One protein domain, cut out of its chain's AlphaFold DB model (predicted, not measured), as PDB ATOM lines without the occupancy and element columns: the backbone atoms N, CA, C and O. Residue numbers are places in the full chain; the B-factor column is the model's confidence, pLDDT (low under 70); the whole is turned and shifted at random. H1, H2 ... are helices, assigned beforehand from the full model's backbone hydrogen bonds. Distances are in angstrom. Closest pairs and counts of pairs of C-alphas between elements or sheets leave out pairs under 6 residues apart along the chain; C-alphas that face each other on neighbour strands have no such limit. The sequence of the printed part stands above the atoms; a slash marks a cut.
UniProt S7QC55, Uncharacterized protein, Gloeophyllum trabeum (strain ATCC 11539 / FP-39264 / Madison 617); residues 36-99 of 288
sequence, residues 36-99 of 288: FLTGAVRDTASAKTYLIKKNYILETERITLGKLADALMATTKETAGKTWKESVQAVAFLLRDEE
ATOM      1  N   PHE A  36     175.884 216.314 178.818       54.75
ATOM      2  CA  PHE A  36     174.862 215.268 178.716       54.75
ATOM      3  C   PHE A  36     173.552 215.772 178.074       54.75
ATOM      4  O   PHE A  36     172.694 214.975 177.706       54.75
ATOM      5  N   LEU A  37     173.375 217.089 177.915       55.53
ATOM      6  CA  LEU A  37     172.113 217.719 177.486       55.53
ATOM      7  C   LEU A  37     171.925 217.845 175.964       55.53
ATOM      8  O   LEU A  37     170.974 218.481 175.510       55.53
ATOM      9  N   THR A  38     172.779 217.231 175.144       62.00
ATOM     10  CA  THR A  38     172.638 217.292 173.676       62.00
ATOM     11  C   THR A  38     171.524 216.389 173.119       62.00
ATOM     12  O   THR A  38     171.379 216.294 171.903       62.00
ATOM     13  N   GLY A  39     170.746 215.721 173.978       68.00
ATOM     14  CA  GLY A  39     169.673 214.794 173.601       68.00
ATOM     15  C   GLY A  39     168.283 215.428 173.453       68.00
ATOM     16  O   GLY A  39     168.077 216.627 173.675       68.00
ATOM     17  N   ALA A  40     167.307 214.592 173.085       82.62
ATOM     18  CA  ALA A  40     165.889 214.957 172.973       82.62
ATOM     19  C   ALA A  40     165.217 215.292 174.323       82.62
ATOM     20  O   ALA A  40     164.103 215.813 174.342       82.62
ATOM     21  N   VAL A  41     165.889 215.000 175.440       88.81
ATOM     22  CA  VAL A  41     165.380 215.153 176.807       88.81
ATOM     23  C   VAL A  41     166.152 216.263 177.515       88.81
ATOM     24  O   VAL A  41     167.346 216.122 177.779       88.81
ATOM     25  N   ARG A  42     165.480 217.376 177.813       89.62
ATOM     26  CA  ARG A  42     166.109 218.596 178.358       89.62
ATOM     27  C   ARG A  42     165.477 219.098 179.651       89.62
ATOM     28  O   ARG A  42     166.089 219.895 180.355       89.62
ATOM     29  N   ASP A  43     164.268 218.645 179.944       88.06
ATOM     30  CA  ASP A  43     163.453 219.055 181.079       88.06
ATOM     31  C   ASP A  43     162.447 217.945 181.434       88.06
ATOM     32  O   ASP A  43     162.321 216.935 180.736       88.06
ATOM     33  N   THR A  44     161.713 218.131 182.531       89.38
ATOM     34  CA  THR A  44     160.704 217.181 183.027       89.38
ATOM     35  C   THR A  44     159.592 216.915 182.002       89.38
ATOM     36  O   THR A  44     159.116 215.785 181.872       89.38
ATOM     37  N   ALA A  45     159.196 217.929 181.225       90.56
ATOM     38  CA  ALA A  45     158.140 217.800 180.222       90.56
ATOM     39  C   ALA A  45     158.586 216.922 179.040       90.56
ATOM     40  O   ALA A  45     157.917 215.944 178.702       90.56
ATOM     41  N   SER A  46     159.752 217.216 178.464       93.50
ATOM     42  CA  SER A  46     160.370 216.437 177.386       93.50
ATOM     43  C   SER A  46     160.728 215.020 177.831       93.50
ATOM     44  O   SER A  46     160.560 214.085 177.049       93.50
ATOM     45  N   ALA A  47     161.126 214.827 179.092       92.38
ATOM     46  CA  ALA A  47     161.316 213.508 179.689       92.38
ATOM     47  C   ALA A  47     160.024 212.680 179.693       92.38
ATOM     48  O   ALA A  47     160.017 211.542 179.216       92.38
ATOM     49  N   LYS A  48     158.911 213.261 180.160       91.50
ATOM     50  CA  LYS A  48     157.600 212.598 180.140       91.50
ATOM     51  C   LYS A  48     157.174 212.251 178.712       91.50
ATOM     52  O   LYS A  48     156.823 211.103 178.444       91.50
ATOM     53  N   THR A  49     157.256 213.203 177.782       93.94
ATOM     54  CA  THR A  49     156.925 212.969 176.367       93.94
ATOM     55  C   THR A  49     157.788 211.868 175.753       93.94
ATOM     56  O   THR A  49     157.279 211.036 175.004       93.94
ATOM     57  N   TYR A  50     159.080 211.826 176.085       94.00
ATOM     58  CA  TYR A  50     159.993 210.794 175.600       94.00
ATOM     59  C   TYR A  50     159.587 209.399 176.094       94.00
ATOM     60  O   TYR A  50     159.467 208.480 175.280       94.00
ATOM     61  N   LEU A  51     159.317 209.235 177.395       92.50
ATOM     62  CA  LEU A  51     158.920 207.936 177.951       92.50
ATOM     63  C   LEU A  51     157.548 207.470 177.429       92.50
ATOM     64  O   LEU A  51     157.377 206.275 177.184       92.50
ATOM     65  N   ILE A  52     156.609 208.394 177.182       92.81
ATOM     66  CA  ILE A  52     155.327 208.088 176.519       92.81
ATOM     67  C   ILE A  52     155.569 207.613 175.083       92.81
ATOM     68  O   ILE A  52     155.075 206.563 174.685       92.81
ATOM     69  N   LYS A  53     156.386 208.336 174.306       94.19
ATOM     70  CA  LYS A  53     156.698 207.988 172.909       94.19
ATOM     71  C   LYS A  53     157.372 206.618 172.778       94.19
ATOM     72  O   LYS A  53     157.213 205.948 171.761       94.19
ATOM     73  N   LYS A  54     158.145 206.216 173.787       92.75
ATOM     74  CA  LYS A  54     158.791 204.900 173.870       92.75
ATOM     75  C   LYS A  54     157.892 203.807 174.455       92.75
ATOM     76  O   LYS A  54     158.339 202.671 174.564       92.75
ATOM     77  N   ASN A  55     156.637 204.125 174.776       93.50
ATOM     78  CA  ASN A  55     155.664 203.222 175.388       93.50
ATOM     79  C   ASN A  55     156.121 202.640 176.737       93.50
ATOM     80  O   ASN A  55     155.696 201.550 177.111       93.50
ATOM     81  N   TYR A  56     156.976 203.351 177.479       91.50
ATOM     82  CA  TYR A  56     157.338 202.940 178.840       91.50
ATOM     83  C   TYR A  56     156.281 203.366 179.868       91.50
ATOM     84  O   TYR A  56     156.131 202.721 180.901       91.50
ATOM     85  N   ILE A  57     155.539 204.441 179.583       90.88
ATOM     86  CA  ILE A  57     154.436 204.954 180.406       90.88
ATOM     87  C   ILE A  57     153.272 205.403 179.516       90.88
ATOM     88  O   ILE A  57     153.482 205.817 178.376       90.88
ATOM     89  N   LEU A  58     152.046 205.343 180.038       91.56
ATOM     90  CA  LEU A  58     150.854 205.831 179.342       91.56
ATOM     91  C   LEU A  58     150.632 207.323 179.624       91.56
ATOM     92  O   LEU A  58     150.895 207.802 180.724       91.56
ATOM     93  N   GLU A  59     150.105 208.062 178.645       92.56
ATOM     94  CA  GLU A  59     149.908 209.519 178.744       92.56
ATOM     95  C   GLU A  59     148.981 209.934 179.898       92.56
ATOM     96  O   GLU A  59     149.225 210.938 180.573       92.56
ATOM     97  N   THR A  60     147.947 209.132 180.150       90.12
ATOM     98  CA  THR A  60     146.932 209.364 181.186       90.12
ATOM     99  C   THR A  60     147.305 208.788 182.550       90.12
ATOM    100  O   THR A  60     146.593 209.018 183.528       90.12
ATOM    101  N   GLU A  61     148.400 208.034 182.645       85.31
ATOM    102  CA  GLU A  61     148.780 207.337 183.869       85.31
ATOM    103  C   GLU A  61     149.571 208.259 184.808       85.31
ATOM    104  O   GLU A  61     150.414 209.059 184.387       85.31
ATOM    105  N   ARG A  62     149.301 208.154 186.116       86.38
ATOM    106  CA  ARG A  62     150.113 208.828 187.132       86.38
ATOM    107  C   ARG A  62     151.498 208.187 187.139       86.38
ATOM    108  O   ARG A  62     151.619 206.981 187.348       86.38
ATOM    109  N   ILE A  63     152.531 209.001 186.947       88.00
ATOM    110  CA  ILE A  63     153.919 208.549 187.053       88.00
ATOM    111  C   ILE A  63     154.160 208.199 188.519       88.00
ATOM    112  O   ILE A  63     153.944 209.021 189.402       88.00
ATOM    113  N   THR A  64     154.513 206.944 188.767       88.44
ATOM    114  CA  THR A  64     154.918 206.460 190.084       88.44
ATOM    115  C   THR A  64     156.353 205.977 190.003       88.44
ATOM    116  O   THR A  64     156.838 205.604 188.930       88.44
ATOM    117  N   LEU A  65     157.018 205.911 191.152       82.94
ATOM    118  CA  LEU A  65     158.384 205.412 191.227       82.94
ATOM    119  C   LEU A  65     158.538 204.003 190.635       82.94
ATOM    120  O   LEU A  65     159.488 203.746 189.900       82.94
ATOM    121  N   GLY A  66     157.578 203.109 190.897       86.12
ATOM    122  CA  GLY A  66     157.588 201.754 190.337       86.12
ATOM    123  C   GLY A  66     157.635 201.763 188.808       86.12
ATOM    124  O   GLY A  66     158.432 201.050 188.214       86.12
ATOM    125  N   LYS A  67     156.879 202.664 188.169       88.38
ATOM    126  CA  LYS A  67     156.869 202.815 186.707       88.38
ATOM    127  C   LYS A  67     158.177 203.374 186.160       88.38
ATOM    128  O   LYS A  67     158.608 202.963 185.088       88.38
ATOM    129  N   LEU A  68     158.818 204.294 186.881       90.62
ATOM    130  CA  LEU A  68     160.134 204.811 186.498       90.62
ATOM    131  C   LEU A  68     161.218 203.733 186.619       90.62
ATOM    132  O   LEU A  68     162.059 203.618 185.729       90.62
ATOM    133  N   ALA A  69     161.165 202.907 187.668       87.81
ATOM    134  CA  ALA A  69     162.050 201.758 187.826       87.81
ATOM    135  C   ALA A  69     161.824 200.713 186.719       87.81
ATOM    136  O   ALA A  69     162.789 200.253 186.106       87.81
ATOM    137  N   ASP A  70     160.566 200.400 186.397       89.56
ATOM    138  CA  ASP A  70     160.204 199.498 185.298       89.56
ATOM    139  C   ASP A  70     160.686 200.032 183.944       89.56
ATOM    140  O   ASP A  70     161.250 199.280 183.147       89.56
ATOM    141  N   ALA A  71     160.531 201.337 183.696       90.12
ATOM    142  CA  ALA A  71     161.043 201.996 182.500       90.12
ATOM    143  C   ALA A  71     162.572 201.868 182.411       90.12
ATOM    144  O   ALA A  71     163.098 201.478 181.371       90.12
ATOM    145  N   LEU A  72     163.293 202.109 183.511       90.38
ATOM    146  CA  LEU A  72     164.748 201.958 183.556       90.38
ATOM    147  C   LEU A  72     165.164 200.500 183.280       90.38
ATOM    148  O   LEU A  72     166.041 200.240 182.457       90.38
ATOM    149  N   MET A  73     164.477 199.531 183.888       87.88
ATOM    150  CA  MET A  73     164.707 198.099 183.673       87.88
ATOM    151  C   MET A  73     164.370 197.637 182.249       87.88
ATOM    152  O   MET A  73     165.016 196.731 181.724       87.88
ATOM    153  N   ALA A  74     163.371 198.237 181.601       88.06
ATOM    154  CA  ALA A  74     163.072 197.975 180.199       88.06
ATOM    155  C   ALA A  74     164.192 198.507 179.291       88.06
ATOM    156  O   ALA A  74     164.602 197.827 178.351       88.06
ATOM    157  N   THR A  75     164.753 199.675 179.614       86.44
ATOM    158  CA  THR A  75     165.809 200.303 178.804       86.44
ATOM    159  C   THR A  75     167.143 199.573 178.881       86.44
ATOM    160  O   THR A  75     167.871 199.529 177.894       86.44
ATOM    161  N   THR A  76     167.451 198.933 180.013       80.25
ATOM    162  CA  THR A  76     168.661 198.106 180.145       80.25
ATOM    163  C   THR A  76     168.569 196.794 179.374       80.25
ATOM    164  O   THR A  76     169.602 196.214 179.055       80.25
ATOM    165  N   LYS A  77     167.358 196.330 179.032       82.31
ATOM    166  CA  LYS A  77     167.151 195.170 178.151       82.31
ATOM    167  C   LYS A  77     167.300 195.521 176.669       82.31
ATOM    168  O   LYS A  77     167.640 194.643 175.881       82.31
ATOM    169  N   GLU A  78     167.102 196.783 176.285       80.50
ATOM    170  CA  GLU A  78     167.424 197.298 174.947       80.50
ATOM    171  C   GLU A  78     168.938 197.562 174.834       80.50
ATOM    172  O   GLU A  78     169.409 198.692 174.730       80.50
ATOM    173  N   THR A  79     169.739 196.497 174.875       56.28
ATOM    174  CA  THR A  79     171.211 196.539 174.985       56.28
ATOM    175  C   THR A  79     171.965 197.025 173.738       56.28
ATOM    176  O   THR A  79     173.190 196.926 173.692       56.28
ATOM    177  N   ALA A  80     171.304 197.598 172.730       57.75
ATOM    178  CA  ALA A  80     171.961 197.967 171.474       57.75
ATOM    179  C   ALA A  80     171.454 199.302 170.900       57.75
ATOM    180  O   ALA A  80     170.704 199.333 169.928       57.75
ATOM    181  N   GLY A  81     171.876 200.435 171.472       64.88
ATOM    182  CA  GLY A  81     171.629 201.736 170.841       64.88
ATOM    183  C   GLY A  81     172.044 202.956 171.659       64.88
ATOM    184  O   GLY A  81     172.228 202.888 172.867       64.88
ATOM    185  N   LYS A  82     172.140 204.122 171.003       68.56
ATOM    186  CA  LYS A  82     172.308 205.436 171.668       68.56
ATOM    187  C   LYS A  82     171.110 205.822 172.561       68.56
ATOM    188  O   LYS A  82     171.200 206.789 173.308       68.56
ATOM    189  N   THR A  83     170.017 205.063 172.494       73.94
ATOM    190  CA  THR A  83     168.715 205.337 173.116       73.94
ATOM    191  C   THR A  83     168.682 205.143 174.628       73.94
ATOM    192  O   THR A  83     167.914 205.829 175.295       73.94
ATOM    193  N   TRP A  84     169.522 204.274 175.207       85.31
ATOM    194  CA  TRP A  84     169.498 204.044 176.659       85.31
ATOM    195  C   TRP A  84     169.882 205.303 177.450       85.31
ATOM    196  O   TRP A  84     169.318 205.560 178.509       85.31
ATOM    197  N   LYS A  85     170.787 206.133 176.908       85.06
ATOM    198  CA  LYS A  85     171.216 207.385 177.548       85.06
ATOM    199  C   LYS A  85     170.068 208.381 177.677       85.06
ATOM    200  O   LYS A  85     169.911 208.988 178.730       85.06
ATOM    201  N   GLU A  86     169.254 208.513 176.632       87.00
ATOM    202  CA  GLU A  86     168.090 209.408 176.615       87.00
ATOM    203  C   GLU A  86     167.005 208.919 177.582       87.00
ATOM    204  O   GLU A  86     166.393 209.722 178.283       87.00
ATOM    205  N   SER A  87     166.815 207.601 177.690       88.81
ATOM    206  CA  SER A  87     165.858 207.022 178.635       88.81
ATOM    207  C   SER A  87     166.294 207.176 180.096       88.81
ATOM    208  O   SER A  87     165.480 207.561 180.933       88.81
ATOM    209  N   VAL A  88     167.578 206.953 180.403       89.31
ATOM    210  CA  VAL A  88     168.138 207.207 181.745       89.31
ATOM    211  C   VAL A  88     168.035 208.691 182.096       89.31
ATOM    212  O   VAL A  88     167.634 209.038 183.204       89.31
ATOM    213  N   GLN A  89     168.327 209.575 181.140       88.00
ATOM    214  CA  GLN A  89     168.191 211.017 181.320       88.00
ATOM    215  C   GLN A  89     166.738 211.428 181.591       88.00
ATOM    216  O   GLN A  89     166.496 212.236 182.484       88.00
ATOM    217  N   ALA A  90     165.764 210.847 180.882       89.25
ATOM    218  CA  ALA A  90     164.345 211.107 181.119       89.25
ATOM    219  C   ALA A  90     163.901 210.692 182.523       89.25
ATOM    220  O   ALA A  90     163.243 211.469 183.214       89.25
ATOM    221  N   VAL A  91     164.312 209.509 182.980       90.38
ATOM    222  CA  VAL A  91     164.013 209.070 184.346       90.38
ATOM    223  C   VAL A  91     164.667 210.002 185.371       90.38
ATOM    224  O   VAL A  91     163.994 210.430 186.302       90.38
ATOM    225  N   ALA A  92     165.923 210.407 185.172       87.12
ATOM    226  CA  ALA A  92     166.615 211.320 186.086       87.12
ATOM    227  C   ALA A  92     165.925 212.692 186.217       87.12
ATOM    228  O   ALA A  92     165.832 213.226 187.319       87.12
ATOM    229  N   PHE A  93     165.407 213.257 185.119       87.69
ATOM    230  CA  PHE A  93     164.651 214.515 185.167       87.69
ATOM    231  C   PHE A  93     163.336 214.390 185.936       87.69
ATOM    232  O   PHE A  93     162.994 215.298 186.687       87.69
ATOM    233  N   LEU A  94     162.620 213.273 185.774       87.69
ATOM    234  CA  LEU A  94     161.367 213.020 186.492       87.69
ATOM    235  C   LEU A  94     161.612 212.764 187.981       87.69
ATOM    236  O   LEU A  94     160.877 213.275 188.816       87.69
ATOM    237  N   LEU A  95     162.693 212.056 188.312       84.00
ATOM    238  CA  LEU A  95     163.113 211.847 189.694       84.00
ATOM    239  C   LEU A  95     163.554 213.141 190.373       84.00
ATOM    240  O   LEU A  95     163.313 213.300 191.558       84.00
ATOM    241  N   ARG A  96     164.163 214.079 189.636       76.94
ATOM    242  CA  ARG A  96     164.600 215.373 190.182       76.94
ATOM    243  C   ARG A  96     163.446 216.222 190.732       76.94
ATOM    244  O   ARG A  96     163.682 217.051 191.609       76.94
ATOM    245  N   ASP A  97     162.243 216.031 190.197       72.00
ATOM    246  CA  ASP A  97     161.036 216.785 190.551       72.00
ATOM    247  C   ASP A  97     160.261 216.134 191.722       72.00
ATOM    248  O   ASP A  97     159.591 216.827 192.485       72.00
ATOM    249  N   GLU A  98     160.406 214.817 191.929       62.41
ATOM    250  CA  GLU A  98     159.844 214.066 193.063       62.41
ATOM    251  C   GLU A  98     160.927 213.804 194.135       62.41
ATOM    252  O   GLU A  98     161.658 212.825 194.053       62.41
ATOM    253  N   GLU A  99     161.050 214.697 195.130       61.41
ATOM    254  CA  GLU A  99     161.804 214.537 196.401       61.41
ATOM    255  C   GLU A  99     162.958 213.495 196.397       61.41
ATOM    256  O   GLU A  99     162.847 212.344 196.821       61.41
TER     257      GLU A  99
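Overview. This is residues 36 to 99 of the 288 residues of an uncharacterized protein of Gloeophyllum trabeum (strain ATCC 11539 / FP-39264 / Madison 617) (UniProt S7QC55). Two helices, H2 and H3, lie side by side as a hairpin, and a shorter helix, H1, packs obliquely on H3, with the three centres in a triangle. The long loop from H1 to H2 takes the chain from one side of this small compact body to the other. The printed part has 64 residues with three named helices, H1, H2 and H3 in that order, and no named strand; the class is all helix. It is compact, with a radius of gyration of the C-alphas of 10.7 A, and rounded, with spans of 29 by 23 by 20 A.

Along the chain. Residues 36 to 43 come before H1, residues 44 to 53, which begins at C-alpha 44 at (160.704, 217.181, 183.027) and is 14.2 A long. H2, residues 65 to 77, is 18.8 A long and begins at C-alpha 65 at (158.384, 205.412, 191.227). H3, residues 83 to 97, is the longest at 22.2 A and ends at C-alpha 97 at (161.036, 216.785, 190.551).

Arrangement. H1 and H3 touch, their closest C-alphas those of Ala 47 and Ala 90, 4.1 A apart. They run opposite ways at a steep tilt of 44 degrees. H1 and H2 are close but not clearly touching, with the closest C-alphas, of Leu 51 and Ala 71, 7.8 A apart. H2 and H3 form a helical hairpin and touch, the closest C-alphas being those of Thr 75 and Trp 84, 5.7 A apart. They run opposite ways at a shallow tilt of 14 degrees. In H1 every O i to N i+4 pair is within hydrogen-bond range; in H2 it is 8 of 9 and in H3 10 of 11.

Size, cuts and confidence. The two C-alphas farthest apart, those of Ala 80 and Glu 99, are 31.6 A apart. The printed part has no cut. The link from H1 to H2 is long, with 11 residues, and that from H2 to H3 is tight, with 5. Mean pLDDT of the printed part is 83.8; residues 36 to 39, 79 to 82 and 98 to 99 are under 70.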